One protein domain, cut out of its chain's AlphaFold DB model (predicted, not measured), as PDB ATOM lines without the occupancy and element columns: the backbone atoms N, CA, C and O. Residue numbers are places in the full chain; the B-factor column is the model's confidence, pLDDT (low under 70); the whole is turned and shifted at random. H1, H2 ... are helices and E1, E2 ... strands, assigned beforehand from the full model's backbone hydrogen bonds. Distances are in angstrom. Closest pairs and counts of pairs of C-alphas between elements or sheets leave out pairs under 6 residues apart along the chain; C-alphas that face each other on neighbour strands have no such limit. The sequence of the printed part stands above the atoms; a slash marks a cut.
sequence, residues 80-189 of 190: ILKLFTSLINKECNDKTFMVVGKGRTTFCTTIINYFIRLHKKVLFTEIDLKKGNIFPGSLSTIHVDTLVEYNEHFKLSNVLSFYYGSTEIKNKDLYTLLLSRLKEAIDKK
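What this domain is: This is residues 80 to 189 of the 190 residues of an uncharacterized protein of Nosema ceranae (strain BRL01) (UniProt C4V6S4). Look first for a small three-stranded antiparallel sheet, E1 E2 E3, with the longest helix, H3, running along one face and H2 packed mostly on E1. H1 packs on H2 and is apart from the sheet, while residues 89 to 94 stick out free. The printed part has 110 residues, with three named helices and three named strands in the chain order H1 H2 E1 E2 E3 H3; the class is mixed, helices and strands. It is compact, with a radius of gyration of the C-alphas of 14.5 A, and rounded, spanning 40 by 34 by 27 A.

How they stand to each other: Begin at E2, residues 138 to 144, the inner strand of the sheet. On one side of it is the edge strand E1, residues 122 to 126, at 167 degrees between directions; N 124 and O 142 are 2.9 A apart, within hydrogen-bond range. On the other side is the edge strand E3, residues 160 to 163, at 168 degrees, with N 162 and O 139 at 2.8 A, also within range. E1 and E2 form a hairpin, as do E2 and E3, and the three strands make a meander, each the antiparallel neighbour of the one before. Now find H3, residues 172 to 187, on the sheet at a height of 9.5 A; it lies over E2 and, only just, with 3 of its C-alphas, over E3. It runs along the strands, at 16 degrees to E2 on the local plane, and its closest C-alphas to E3 are those of Leu 178 and Phe 162, 6.5 A apart. H2, residues 104 to 117, is on the sheet too, and its closest C-alphas to E1 are those of Ile 112 and Val 122, 6.5 A apart. With H2 and H3 on opposite faces, the sheet and these helices make three layers. H1, residues 80 to 89, touches H2, the closest C-alphas being those of Phe 84 and Ile 111, 6.7 A apart; they run the same way at a steep tilt of 48 degrees. H3 is apart from H1 and H2. In H1, H2 and H3 every O i to N i+4 pair is within hydrogen-bond range.

Where its parts are: Find C-alpha 80 at (513.286, 469.809, 444.164), where H1 begins; it is 14.3 A long. H2 measures 19.9 A, E1 12.6 A, E2 17.9 A and E3 10.2 A. Find C-alpha 138 at (517.414, 475.278, 417.613) for the start of E2. H3, 22.4 A long, ends with C-alpha 187 at (519.824, 490.957, 428.604).

The domain as a whole: The C-alphas of Asn 89 and Lys 170, the two farthest apart, are 40.9 A from each other. The printed part has no cut. The links H1 to H2, E1 to E2 and E2 to E3 are long. Mean pLDDT of the printed part is 90.5; look for values under 70 at residues 90 to 94.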
ATOM      1  N   ILE A  80     513.627 468.769 445.144       95.88
ATOM      2  CA  ILE A  80     513.286 469.809 444.164       95.88
ATOM      3  C   ILE A  80     512.513 470.945 444.849       95.88
ATOM      4  O   ILE A  80     512.832 472.114 444.631       95.88
ATOM      5  N   LEU A  81     511.544 470.624 445.716       94.88
ATOM      6  CA  LEU A  81     510.799 471.636 446.467       94.88
ATOM      7  C   LEU A  81     511.688 472.399 447.452       94.88
ATOM      8  O   LEU A  81     511.599 473.621 447.519       94.88
ATOM      9  N   LYS A  82     512.580 471.720 448.187       94.44
ATOM     10  CA  LYS A  82     513.547 472.398 449.072       94.44
ATOM     11  C   LYS A  82     514.420 473.387 448.299       94.44
ATOM     12  O   LYS A  82     514.613 474.516 448.753       94.44
ATOM     13  N   LEU A  83     514.924 472.983 447.130       92.69
ATOM     14  CA  LEU A  83     515.695 473.859 446.250       92.69
ATOM     15  C   LEU A  83     514.858 475.057 445.791       92.69
ATOM     16  O   LEU A  83     515.315 476.191 445.899       92.69
ATOM     17  N   PHE A  84     513.630 474.822 445.329       92.81
ATOM     18  CA  PHE A  84     512.705 475.885 444.942       92.81
ATOM     19  C   PHE A  84     512.468 476.883 446.082       92.81
ATOM     20  O   PHE A  84     512.613 478.087 445.881       92.81
ATOM     21  N   THR A  85     512.204 476.394 447.296       91.50
ATOM     22  CA  THR A  85     512.043 477.229 448.492       91.50
ATOM     23  C   THR A  85     513.298 478.064 448.772       91.50
ATOM     24  O   THR A  85     513.207 479.240 449.109       91.50
ATOM     25  N   SER A  86     514.496 477.502 448.572       89.62
ATOM     26  CA  SER A  86     515.746 478.266 448.679       89.62
ATOM     27  C   SER A  86     515.852 479.372 447.621       89.62
ATOM     28  O   SER A  86     516.274 480.481 447.945       89.62
ATOM     29  N   LEU A  87     515.439 479.099 446.379       87.75
ATOM     30  CA  LEU A  87     515.474 480.070 445.280       87.75
ATOM     31  C   LEU A  87     514.501 481.236 445.487       87.75
ATOM     32  O   LEU A  87     514.815 482.354 445.092       87.75
ATOM     33  N   ILE A  88     513.333 480.997 446.094       87.62
ATOM     34  CA  ILE A  88     512.367 482.072 446.376       87.62
ATOM     35  C   ILE A  88     512.749 482.912 447.599       87.62
ATOM     36  O   ILE A  88     512.382 484.083 447.635       87.62
ATOM     37  N   ASN A  89     513.447 482.321 448.577       82.88
ATOM     38  CA  ASN A  89     513.773 482.967 449.851       82.88
ATOM     39  C   ASN A  89     515.082 483.755 449.807       82.88
ATOM     40  O   ASN A  89     515.267 484.673 450.600       82.88
ATOM     41  N   LYS A  90     516.015 483.399 448.920       67.94
ATOM     42  CA  LYS A  90     517.213 484.211 448.724       67.94
ATOM     43  C   LYS A  90     516.825 485.522 448.038       67.94
ATOM     44  O   LYS A  90     516.267 485.498 446.943       67.94
ATOM     45  N   GLU A  91     517.269 486.648 448.592       57.72
ATOM     46  CA  GLU A  91     517.516 487.896 447.848       57.72
ATOM     47  C   GLU A  91     518.701 487.701 446.872       57.72
ATOM     48  O   GLU A  91     519.671 488.451 446.849       57.72
ATOM     49  N   CYS A  92     518.700 486.605 446.109       52.47
ATOM     50  CA  CYS A  92     519.762 486.307 445.167       52.47
ATOM     51  C   CYS A  92     519.638 487.284 443.998       52.47
ATOM     52  O   CYS A  92     518.663 487.237 443.243       52.47
ATOM     53  N   ASN A  93     520.653 488.131 443.823       52.25
ATOM     54  CA  ASN A  93     520.795 488.961 442.627       52.25
ATOM     55  C   ASN A  93     520.819 488.102 441.347       52.25
ATOM     56  O   ASN A  93     520.270 488.505 440.321       52.25
ATOM     57  N   ASP A  94     521.351 486.875 441.429       60.47
ATOM     58  CA  ASP A  94     521.354 485.921 440.320       60.47
ATOM     59  C   ASP A  94     520.092 485.054 440.295       60.47
ATOM     60  O   ASP A  94     520.008 483.974 440.880       60.47
ATOM     61  N   LYS A  95     519.101 485.524 439.534       75.94
ATOM     62  CA  LYS A  95     517.837 484.818 439.243       75.94
ATOM     63  C   LYS A  95     517.968 483.742 438.152       75.94
ATOM     64  O   LYS A  95     516.961 483.208 437.698       75.94
ATOM     65  N   THR A  96     519.186 483.461 437.681       85.69
ATOM     66  CA  THR A  96     519.450 482.567 436.540       85.69
ATOM     67  C   THR A  96     520.341 481.411 436.972       85.69
ATOM     68  O   THR A  96     521.398 481.627 437.553       85.69
ATOM     69  N   PHE A  97     519.944 480.183 436.653       89.06
ATOM     70  CA  PHE A  97     520.740 478.983 436.901       89.06
ATOM     71  C   PHE A  97     520.660 478.031 435.705       89.06
ATOM     72  O   PHE A  97     519.693 478.046 434.943       89.06
ATOM     73  N   MET A  98     521.692 477.203 435.535       92.81
ATOM     74  CA  MET A  98     521.777 476.205 434.469       92.81
ATOM     75  C   MET A  98     521.516 474.807 435.031       92.81
ATOM     76  O   MET A  98     522.043 474.445 436.081       92.81
ATOM     77  N   VAL A  99     520.729 474.006 434.311       94.69
ATOM     78  CA  VAL A  99     520.394 472.632 434.706       94.69
ATOM     79  C   VAL A  99     521.165 471.640 433.838       94.69
ATOM     80  O   VAL A  99     520.997 471.597 432.619       94.69
ATOM     81  N   VAL A 100     521.981 470.803 434.475       94.56
ATOM     82  CA  VAL A 100     522.815 469.783 433.820       94.56
ATOM     83  C   VAL A 100     522.478 468.378 434.335       94.56
ATOM     84  O   VAL A 100     521.918 468.225 435.416       94.56
ATOM     85  N   GLY A 101     522.796 467.336 433.558       93.25
ATOM     86  CA  GLY A 101     522.600 465.931 433.949       93.25
ATOM     87  C   GLY A 101     521.391 465.230 433.311       93.25
ATOM     88  O   GLY A 101     520.929 465.586 432.221       93.25
ATOM     89  N   LYS A 102     520.900 464.172 433.967       91.25
ATOM     90  CA  LYS A 102     519.731 463.384 433.530       91.25
ATOM     91  C   LYS A 102     518.443 463.964 434.125       91.25
ATOM     92  O   LYS A 102     518.465 464.558 435.192       91.25
ATOM     93  N   GLY A 103     517.316 463.808 433.428       91.00
ATOM     94  CA  GLY A 103     516.016 464.300 433.915       91.00
ATOM     95  C   GLY A 103     515.795 465.815 433.795       91.00
ATOM     96  O   GLY A 103     514.801 466.312 434.313       91.00
ATOM     97  N   ARG A 104     516.671 466.539 433.074       94.12
ATOM     98  CA  ARG A 104     516.632 468.008 432.891       94.12
ATOM     99  C   ARG A 104     515.236 468.556 432.581       94.12
ATOM    100  O   ARG A 104     514.773 469.441 433.280       94.12
ATOM    101  N   THR A 105     514.539 468.007 431.583       91.25
ATOM    102  CA  THR A 105     513.207 468.506 431.187       91.25
ATOM    103  C   THR A 105     512.170 468.313 432.284       91.25
ATOM    104  O   THR A 105     511.421 469.243 432.563       91.25
ATOM    105  N   THR A 106     512.142 467.146 432.931       93.31
ATOM    106  CA  THR A 106     511.227 466.882 434.049       93.31
ATOM    107  C   THR A 106     511.490 467.860 435.188       93.31
ATOM    108  O   THR A 106     510.561 468.509 435.646       93.31
ATOM    109  N   PHE A 107     512.756 468.032 435.578       95.56
ATOM    110  CA  PHE A 107     513.155 468.979 436.616       95.56
ATOM    111  C   PHE A 107     512.767 470.426 436.273       95.56
ATOM    112  O   PHE A 107     512.109 471.083 437.078       95.56
ATOM    113  N   CYS A 108     513.122 470.905 435.074       95.00
ATOM    114  CA  CYS A 108     512.783 472.256 434.622       95.00
ATOM    115  C   CYS A 108     511.268 472.472 434.615       95.00
ATOM    116  O   CYS A 108     510.808 473.484 435.125       95.00
ATOM    117  N   THR A 109     510.491 471.509 434.106       95.31
ATOM    118  CA  THR A 109     509.021 471.594 434.081       95.31
ATOM    119  C   THR A 109     508.447 471.680 435.494       95.31
ATOM    120  O   THR A 109     507.633 472.559 435.761       95.31
ATOM    121  N   THR A 110     508.918 470.834 436.420       96.44
ATOM    122  CA  THR A 110     508.477 470.851 437.823       96.44
ATOM    123  C   THR A 110     508.762 472.191 438.495       96.44
ATOM    124  O   THR A 110     507.856 472.784 439.076       96.44
ATOM    125  N   ILE A 111     509.993 472.704 438.385       95.75
ATOM    126  CA  ILE A 111     510.351 473.997 438.984       95.75
ATOM    127  C   ILE A 111     509.571 475.148 438.347       95.75
ATOM    128  O   ILE A 111     509.090 476.021 439.068       95.75
ATOM    129  N   ILE A 112     509.423 475.159 437.018       95.50
ATOM    130  CA  ILE A 112     508.632 476.177 436.318       95.50
ATOM    131  C   ILE A 112     507.201 476.169 436.850       95.50
ATOM    132  O   ILE A 112     506.718 477.213 437.273       95.50
ATOM    133  N   ASN A 113     506.554 475.004 436.927       97.50
ATOM    134  CA  ASN A 113     505.200 474.892 437.463       97.50
ATOM    135  C   ASN A 113     505.098 475.382 438.916       97.50
ATOM    136  O   ASN A 113     504.127 476.057 439.254       97.50
ATOM    137  N   TYR A 114     506.103 475.142 439.764       96.75
ATOM    138  CA  TYR A 114     506.141 475.723 441.113       96.75
ATOM    139  C   TYR A 114     506.228 477.258 441.102       96.75
ATOM    140  O   TYR A 114     505.511 477.908 441.862       96.75
ATOM    141  N   PHE A 115     507.031 477.861 440.218       95.38
ATOM    142  CA  PHE A 115     507.054 479.321 440.054       95.38
ATOM    143  C   PHE A 115     505.710 479.871 439.558       95.38
ATOM    144  O   PHE A 115     505.217 480.850 440.122       95.38
ATOM    145  N   ILE A 116     505.086 479.223 438.569       95.62
ATOM    146  CA  ILE A 116     503.777 479.634 438.047       95.62
ATOM    147  C   ILE A 116     502.695 479.567 439.133       95.62
ATOM    148  O   ILE A 116     501.867 480.471 439.220       95.62
ATOM    149  N   ARG A 117     502.718 478.545 440.004       95.25
ATOM    150  CA  ARG A 117     501.806 478.435 441.161       95.25
ATOM    151  C   ARG A 117     501.955 479.595 442.152       95.25
ATOM    152  O   ARG A 117     501.000 479.911 442.847       95.25
ATOM    153  N   LEU A 118     503.117 480.253 442.188       94.12
ATOM    154  CA  LEU A 118     503.348 481.496 442.936       94.12
ATOM    155  C   LEU A 118     503.104 482.765 442.103       94.12
ATOM    156  O   LEU A 118     503.564 483.842 442.477       94.12
ATOM    157  N   HIS A 119     502.437 482.647 440.953       93.56
ATOM    158  CA  HIS A 119     502.204 483.737 440.002       93.56
ATOM    159  C   HIS A 119     503.494 484.427 439.518       93.56
ATOM    160  O   HIS A 119     503.477 485.587 439.100       93.56
ATOM    161  N   LYS A 120     504.630 483.718 439.550       92.06
ATOM    162  CA  LYS A 120     505.915 484.203 439.039       92.06
ATOM    163  C   LYS A 120     506.143 483.667 437.633       92.06
ATOM    164  O   LYS A 120     506.046 482.467 437.403       92.06
ATOM    165  N   LYS A 121     506.497 484.553 436.703       91.19
ATOM    166  CA  LYS A 121     506.861 484.188 435.326       91.19
ATOM    167  C   LYS A 121     508.302 483.687 435.273       91.19
ATOM    168  O   LYS A 121     509.157 484.203 435.994       91.19
ATOM    169  N   VAL A 122     508.585 482.728 434.394       92.38
ATOM    170  CA  VAL A 122     509.934 482.178 434.196       92.38
ATOM    171  C   VAL A 122     510.367 482.380 432.749       92.38
ATOM    172  O   VAL A 122     509.623 482.075 431.821       92.38
ATOM    173  N   LEU A 123     511.593 482.866 432.552       92.44
ATOM    174  CA  LEU A 123     512.243 482.853 431.246       92.44
ATOM    175  C   LEU A 123     512.986 481.522 431.082       92.44
ATOM    176  O   LEU A 123     514.055 481.326 431.659       92.44
ATOM    177  N   PHE A 124     512.405 480.589 430.331       93.94
ATOM    178  CA  PHE A 124     512.995 479.274 430.099       93.94
ATOM    179  C   PHE A 124     513.821 479.279 428.815       93.94
ATOM    180  O   PHE A 124     513.323 479.640 427.753       93.94
ATOM    181  N   THR A 125     515.083 478.864 428.907       93.94
ATOM    182  CA  THR A 125     516.010 478.838 427.770       93.94
ATOM    183  C   THR A 125     516.475 477.408 427.516       93.94
ATOM    184  O   THR A 125     517.061 476.788 428.401       93.94
ATOM    185  N   GLU A 126     516.221 476.896 426.311       94.56
ATOM    186  CA  GLU A 126     516.711 475.596 425.850       94.56
ATOM    187  C   GLU A 126     517.950 475.802 424.984       94.56
ATOM    188  O   GLU A 126     517.916 476.504 423.966       94.56
ATOM    189  N   ILE A 127     519.040 475.179 425.423       94.62
ATOM    190  CA  ILE A 127     520.347 475.227 424.765       94.62
ATOM    191  C   ILE A 127     520.773 473.864 424.205       94.62
ATOM    192  O   ILE A 127     521.774 473.764 423.501       94.62
ATOM    193  N   ASP A 128     520.029 472.796 424.509       93.62
ATOM    194  CA  ASP A 128     520.269 471.464 423.968       93.62
ATOM    195  C   ASP A 128     519.678 471.344 422.559       93.62
ATOM    196  O   ASP A 128     518.467 471.186 422.378       93.62
ATOM    197  N   LEU A 129     520.561 471.363 421.558       94.50
ATOM    198  CA  LEU A 129     520.201 471.225 420.147       94.50
ATOM    199  C   LEU A 129     519.441 469.929 419.843       94.50
ATOM    200  O   LEU A 129     518.674 469.898 418.888       94.50
ATOM    201  N   LYS A 130     519.614 468.850 420.616       92.62
ATOM    202  CA  LYS A 130     518.877 467.600 420.362       92.62
ATOM    203  C   LYS A 130     517.403 467.722 420.718       92.62
ATOM    204  O   LYS A 130     516.585 467.034 420.116       92.62
ATOM    205  N   LYS A 131     517.077 468.572 421.694       87.50
ATOM    206  CA  LYS A 131     515.698 468.838 422.097       87.50
ATOM    207  C   LYS A 131     515.119 469.973 421.272       87.50
ATOM    208  O   LYS A 131     514.254 469.723 420.441       87.50
ATOM    209  N   GLY A 132     515.635 471.187 421.481       84.00
ATOM    210  CA  GLY A 132     514.999 472.428 421.037       84.00
ATOM    211  C   GLY A 132     513.600 472.624 421.651       84.00
ATOM    212  O   GLY A 132     512.881 471.662 421.904       84.00
ATOM    213  N   ASN A 133     513.172 473.868 421.898       81.62
ATOM    214  CA  ASN A 133     511.784 474.100 422.341       81.62
ATOM    215  C   ASN A 133     510.788 474.081 421.183       81.62
ATOM    216  O   ASN A 133     509.640 473.699 421.380       81.62
ATOM    217  N   ILE A 134     511.213 474.530 419.995       83.50
ATOM    218  CA  ILE A 134     510.364 474.563 418.797       83.50
ATOM    219  C   ILE A 134     510.621 473.317 417.947       83.50
ATOM    220  O   ILE A 134     509.702 472.564 417.647       83.50
ATOM    221  N   PHE A 135     511.880 473.097 417.565       86.50
ATOM    222  CA  PHE A 135     512.310 471.931 416.797       86.50
ATOM    223  C   PHE A 135     513.792 471.611 417.061       86.50
ATOM    224  O   PHE A 135     514.555 472.509 417.445       86.50
ATOM    225  N   PRO A 136     514.234 470.360 416.839       93.94
ATOM    226  CA  PRO A 136     515.631 469.977 416.999       93.94
ATOM    227  C   PRO A 136     516.577 470.814 416.123       93.94
ATOM    228  O   PRO A 136     516.290 471.131 414.972       93.94
ATOM    229  N   GLY A 137     517.734 471.164 416.672       95.00
ATOM    230  CA  GLY A 137     518.734 472.025 416.047       95.00
ATOM    231  C   GLY A 137     518.483 473.516 416.254       95.00
ATOM    232  O   GLY A 137     519.036 474.329 415.516       95.00
ATOM    233  N   SER A 138     517.666 473.887 417.240       94.25
ATOM    234  CA  SER A 138     517.414 475.278 417.613       94.25
ATOM    235  C   SER A 138     517.854 475.580 419.045       94.25
ATOM    236  O   SER A 138     517.710 474.759 419.951       94.25
ATOM    237  N   LEU A 139     518.376 476.788 419.237       95.00
ATOM    238  CA  LEU A 139     518.551 477.425 420.540       95.00
ATOM    239  C   LEU A 139     517.370 478.368 420.738       95.00
ATOM    240  O   LEU A 139     516.984 479.068 419.799       95.00
ATOM    241  N   SER A 140     516.757 478.388 421.917       93.81
ATOM    242  CA  SER A 140     515.538 479.183 422.095       93.81
ATOM    243  C   SER A 140     515.303 479.629 423.524       93.81
ATOM    244  O   SER A 140     515.722 478.970 424.470       93.81
ATOM    245  N   THR A 141     514.585 480.737 423.671       93.69
ATOM    246  CA  THR A 141     514.104 481.234 424.958       93.69
ATOM    247  C   THR A 141     512.619 481.580 424.866       93.69
ATOM    248  O   THR A 141     512.165 482.146 423.866       93.69
ATOM    249  N   ILE A 142     511.857 481.187 425.885       92.69
ATOM    250  CA  ILE A 142     510.401 481.332 425.967       92.69
ATOM    251  C   ILE A 142     510.007 481.954 427.307       92.69
ATOM    252  O   ILE A 142     510.587 481.637 428.348       92.69
ATOM    253  N   HIS A 143     509.000 482.825 427.289       91.81
ATOM    254  CA  HIS A 143     508.386 483.321 428.517       91.81
ATOM    255  C   HIS A 143     507.270 482.366 428.923       91.81
ATOM    256  O   HIS A 143     506.261 482.265 428.234       91.81
ATOM    257  N   VAL A 144     507.442 481.678 430.048       93.38
ATOM    258  CA  VAL A 144     506.410 480.808 430.608       93.38
ATOM    259  C   VAL A 144     505.690 481.567 431.712       93.38
ATOM    260  O   VAL A 144     506.299 481.959 432.712       93.38
ATOM    261  N   ASP A 145     504.396 481.797 431.516       93.56
ATOM    262  CA  ASP A 145     503.511 482.467 432.471       93.56
ATOM    263  C   ASP A 145     502.222 481.687 432.773       93.56
ATOM    264  O   ASP A 145     501.471 482.066 433.670       93.56
ATOM    265  N   THR A 146     502.001 480.563 432.091       93.75
ATOM    266  CA  THR A 146     500.901 479.629 432.350       93.75
ATOM    267  C   THR A 146     501.421 478.260 432.763       93.75
ATOM    268  O   THR A 146     502.531 477.874 432.398       93.75
ATOM    269  N   LEU A 147     500.591 477.505 433.485       94.44
ATOM    270  CA  LEU A 147     500.923 476.158 433.935       94.44
ATOM    271  C   LEU A 147     501.206 475.247 432.732       94.44
ATOM    272  O   LEU A 147     500.457 475.258 431.755       94.44
ATOM    273  N   VAL A 148     502.278 474.464 432.816       94.50
ATOM    274  CA  VAL A 148     502.613 473.440 431.825       94.50
ATOM    275  C   VAL A 148     501.860 472.172 432.196       94.50
ATOM    276  O   VAL A 148     502.128 471.570 433.242       94.50
ATOM    277  N   GLU A 149     500.895 471.791 431.364       92.94
ATOM    278  CA  GLU A 149     500.063 470.617 431.610       92.94
ATOM    279  C   GLU A 149     500.858 469.309 431.462       92.94
ATOM    280  O   GLU A 149     501.838 469.213 430.726       92.94
ATOM    281  N   TYR A 150     500.428 468.270 432.175       89.69
ATOM    282  CA  TYR A 150     501.090 466.970 432.280       89.69
ATOM    283  C   TYR A 150     501.330 466.280 430.929       89.69
ATOM    284  O   TYR A 150     502.298 465.521 430.796       89.69
ATOM    285  N   ASN A 151     500.443 466.529 429.963       85.81
ATOM    286  CA  ASN A 151     500.388 465.938 428.628       85.81
ATOM    287  C   ASN A 151     500.772 466.917 427.506       85.81
ATOM    288  O   ASN A 151     500.769 466.510 426.347       85.81
ATOM    289  N   GLU A 152     501.076 468.176 427.822       82.69
ATOM    290  CA  GLU A 152     501.398 469.196 426.825       82.69
ATOM    291  C   GLU A 152     502.870 469.617 426.891       82.69
ATOM    292  O   GLU A 152     503.568 469.459 427.896       82.69
ATOM    293  N   HIS A 153     503.353 470.168 425.779       83.19
ATOM    294  CA  HIS A 153     504.624 470.882 425.731       83.19
ATOM    295  C   HIS A 153     504.438 472.337 426.184       83.19
ATOM    296  O   HIS A 153     503.320 472.813 426.377       83.19
ATOM    297  N   PHE A 154     505.543 473.067 426.355       85.75
ATOM    298  CA  PHE A 154     505.471 474.494 426.657       85.75
ATOM    299  C   PHE A 154     504.679 475.236 425.574       85.75
ATOM    300  O   PHE A 154     504.941 475.072 424.381       85.75
ATOM    301  N   LYS A 155     503.740 476.091 425.990       86.69
ATOM    302  CA  LYS A 155     503.031 476.978 425.065       86.69
ATOM    303  C   LYS A 155     504.033 477.949 424.448       86.69
ATOM    304  O   LYS A 155     504.758 478.646 425.157       86.69
ATOM    305  N   LEU A 156     504.082 477.980 423.120       82.94
ATOM    306  CA  LEU A 156     505.001 478.833 422.372       82.94
ATOM    307  C   LEU A 156     504.445 480.262 422.319       82.94
ATOM    308  O   LEU A 156     503.781 480.644 421.359       82.94
ATOM    309  N   SER A 157     504.705 481.054 423.357       80.62
ATOM    310  CA  SER A 157     504.394 482.485 423.389       80.62
ATOM    311  C   SER A 157     505.683 483.313 423.392       80.62
ATOM    312  O   SER A 157     506.633 483.024 424.122       80.62
ATOM    313  N   ASN A 158     505.737 484.348 422.544       82.88
ATOM    314  CA  ASN A 158     506.857 485.301 422.464       82.88
ATOM    315  C   ASN A 158     508.250 484.641 422.400       82.88
ATOM    316  O   ASN A 158     509.192 485.074 423.076       82.88
ATOM    317  N   VAL A 159     508.365 483.578 421.600       89.81
ATOM    318  CA  VAL A 159     509.577 482.766 421.494       89.81
ATOM    319  C   VAL A 159     510.635 483.486 420.669       89.81
ATOM    320  O   VAL A 159     510.376 483.913 419.546       89.81
ATOM    321  N   LEU A 160     511.852 483.560 421.202       92.56
ATOM    322  CA  LEU A 160     513.037 483.896 420.422       92.56
ATOM    323  C   LEU A 160     513.809 482.610 420.147       92.56
ATOM    324  O   LEU A 160     514.122 481.867 421.078       92.56
ATOM    325  N   SER A 161     514.135 482.357 418.882       93.81
ATOM    326  CA  SER A 161     514.881 481.169 418.487       93.81
ATOM    327  C   SER A 161     515.933 481.476 417.431       93.81
ATOM    328  O   SER A 161     515.691 482.236 416.496       93.81
ATOM    329  N   PHE A 162     517.097 480.853 417.591       95.19
ATOM    330  CA  PHE A 162     518.171 480.831 416.613       95.19
ATOM    331  C   PHE A 162     518.324 479.414 416.076       95.19
ATOM    332  O   PHE A 162     518.507 478.461 416.842       95.19
ATOM    333  N   TYR A 163     518.262 479.273 414.755       95.12
ATOM    334  CA  TYR A 163     518.445 477.988 414.102       95.12
ATOM    335  C   TYR A 163     519.929 477.693 413.892       95.12
ATOM    336  O   TYR A 163     520.640 478.468 413.259       95.12
ATOM    337  N   TYR A 164     520.383 476.558 414.418       96.00
ATOM    338  CA  TYR A 164     521.748 476.077 414.243       96.00
ATOM    339  C   TYR A 164     521.908 475.164 413.016       96.00
ATOM    340  O   TYR A 164     522.982 475.124 412.426       96.00
ATOM    341  N   GLY A 165     520.864 474.426 412.619       94.56
ATOM    342  CA  GLY A 165     520.910 473.549 411.437       94.56
ATOM    343  C   GLY A 165     521.281 472.086 411.694       94.56
ATOM    344  O   GLY A 165     521.282 471.282 410.768       94.56
ATOM    345  N   SER A 166     521.597 471.710 412.935       94.44
ATOM    346  CA  SER A 166     522.019 470.349 413.296       94.44
ATOM    347  C   SER A 166     521.692 470.049 414.759       94.44
ATOM    348  O   SER A 166     521.722 470.938 415.604       94.44
ATOM    349  N   THR A 167     521.400 468.792 415.083       95.25
ATOM    350  CA  THR A 167     521.172 468.330 416.467       95.25
ATOM    351  C   THR A 167     522.474 468.096 417.233       95.25
ATOM    352  O   THR A 167     522.471 467.926 418.452       95.25
ATOM    353  N   GLU A 168     523.601 468.105 416.525       94.88
ATOM    354  CA  GLU A 168     524.942 467.951 417.074       94.88
ATOM    355  C   GLU A 168     525.789 469.174 416.753       94.88
ATOM    356  O   GLU A 168     525.695 469.732 415.655       94.88
ATOM    357  N   ILE A 169     526.638 469.568 417.702       95.50
ATOM    358  CA  ILE A 169     527.540 470.710 417.561       95.50
ATOM    359  C   ILE A 169     528.692 470.308 416.629       95.50
ATOM    360  O   ILE A 169     529.699 469.765 417.074       95.50
ATOM    361  N   LYS A 170     528.532 470.565 415.328       96.00
ATOM    362  CA  LYS A 170     529.551 470.313 414.288       96.00
ATOM    363  C   LYS A 170     530.493 471.501 414.085       96.00
ATOM    364  O   LYS A 170     531.662 471.333 413.772       96.00
ATOM    365  N   ASN A 171     529.971 472.706 414.285       96.69
ATOM    366  CA  ASN A 171     530.679 473.980 414.244       96.69
ATOM    367  C   ASN A 171     530.523 474.691 415.600       96.69
ATOM    368  O   ASN A 171     529.437 475.181 415.936       96.69
ATOM    369  N   LYS A 172     531.602 474.711 416.390       97.00
ATOM    370  CA  LYS A 172     531.625 475.297 417.739       97.00
ATOM    371  C   LYS A 172     531.561 476.826 417.713       97.00
ATOM    372  O   LYS A 172     530.946 477.412 418.604       97.00
ATOM    373  N   ASP A 173     532.141 477.457 416.698       97.81
ATOM    374  CA  ASP A 173     532.173 478.916 416.573       97.81
ATOM    375  C   ASP A 173     530.778 479.460 416.285       97.81
ATOM    376  O   ASP A 173     530.310 480.363 416.975       97.81
ATOM    377  N   LEU A 174     530.058 478.826 415.354       97.31
ATOM    378  CA  LEU A 174     528.654 479.135 415.098       97.31
ATOM    379  C   LEU A 174     527.811 478.937 416.362       97.31
ATOM    380  O   LEU A 174     527.015 479.802 416.709       97.31
ATOM    381  N   TYR A 175     527.997 477.826 417.080       97.44
ATOM    382  CA  TYR A 175     527.238 477.555 418.304       97.44
ATOM    383  C   TYR A 175     527.481 478.632 419.372       97.44
ATOM    384  O   TYR A 175     526.538 479.148 419.968       97.44
ATOM    385  N   THR A 176     528.742 479.021 419.562       97.31
ATOM    386  CA  THR A 176     529.139 480.069 420.512       97.31
ATOM    387  C   THR A 176     528.585 481.435 420.103       97.31
ATOM    388  O   THR A 176     528.086 482.165 420.958       97.31
ATOM    389  N   LEU A 177     528.593 481.755 418.805       97.69
ATOM    390  CA  LEU A 177     527.981 482.968 418.264       97.69
ATOM    391  C   LEU A 177     526.467 483.000 418.511       97.69
ATOM    392  O   LEU A 177     525.929 484.020 418.928       97.69
ATOM    393  N   LEU A 178     525.754 481.897 418.283       96.62
ATOM    394  CA  LEU A 178     524.313 481.865 418.541       96.62
ATOM    395  C   LEU A 178     523.999 481.988 420.038       96.62
ATOM    396  O   LEU A 178     523.044 482.669 420.406       96.62
ATOM    397  N   LEU A 179     524.818 481.388 420.910       95.69
ATOM    398  CA  LEU A 179     524.693 481.566 422.357       95.69
ATOM    399  C   LEU A 179     524.933 483.016 422.790       95.69
ATOM    400  O   LEU A 179     524.192 483.518 423.637       95.69
ATOM    401  N   SER A 180     525.929 483.705 422.220       95.88
ATOM    402  CA  SER A 180     526.171 485.115 422.543       95.88
ATOM    403  C   SER A 180     525.008 485.996 422.088       95.88
ATOM    404  O   SER A 180     524.514 486.797 422.878       95.88
ATOM    405  N   ARG A 181     524.478 485.772 420.878       95.50
ATOM    406  CA  ARG A 181     523.277 486.458 420.370       95.50
ATOM    407  C   ARG A 181     522.049 486.216 421.245       95.50
ATOM    408  O   ARG A 181     521.283 487.144 421.502       95.50
ATOM    409  N   LEU A 182     521.868 484.987 421.726       93.81
ATOM    410  CA  LEU A 182     520.785 484.637 422.641       93.81
ATOM    411  C   LEU A 182     520.922 485.372 423.976       93.81
ATOM    412  O   LEU A 182     519.948 485.953 424.447       93.81
ATOM    413  N   LYS A 183     522.130 485.406 424.548       92.94
ATOM    414  CA  LYS A 183     522.414 486.162 425.772       92.94
ATOM    415  C   LYS A 183     522.144 487.658 425.594       92.94
ATOM    416  O   LYS A 183     521.411 488.228 426.394       92.94
ATOM    417  N   GLU A 184     522.665 488.269 424.528       93.88
ATOM    418  CA  GLU A 184     522.427 489.685 424.201       93.88
ATOM    419  C   GLU A 184     520.929 490.008 424.131       93.88
ATOM    420  O   GLU A 184     520.483 491.041 424.626       93.88
ATOM    421  N   ALA A 185     520.136 489.125 423.525       90.75
ATOM    422  CA  ALA A 185     518.700 489.321 423.405       90.75
ATOM    423  C   ALA A 185     517.949 489.153 424.737       90.75
ATOM    424  O   ALA A 185     516.958 489.846 424.963       90.75
ATOM    425  N   ILE A 186     518.411 488.258 425.615       89.31
ATOM    426  CA  ILE A 186     517.865 488.086 426.968       89.31
ATOM    427  C   ILE A 186     518.173 489.315 427.830       89.31
ATOM    428  O   ILE A 186     517.282 489.822 428.506       89.31
ATOM    429  N   ASP A 187     519.408 489.817 427.786       88.31
ATOM    430  CA  ASP A 187     519.824 490.957 428.604       88.31
ATOM    431  C   ASP A 187     519.143 492.266 428.164       88.31
ATOM    432  O   ASP A 187     518.827 493.088 429.015       88.31
ATOM    433  N   LYS A 188     518.800 492.428 426.876       84.00
ATOM    434  CA  LYS A 188     517.982 493.559 426.385       84.00
ATOM    435  C   LYS A 188     516.529 493.559 426.873       84.00
ATOM    436  O   LYS A 188     515.847 494.567 426.714       84.00
ATOM    437  N   LYS A 189     516.025 492.425 427.370       70.19
ATOM    438  CA  LYS A 189     514.648 492.274 427.870       70.19
ATOM    439  C   LYS A 189     514.530 492.428 429.393       70.19
ATOM    440  O   LYS A 189     513.404 492.384 429.891       70.19
TER     441      LYS A 189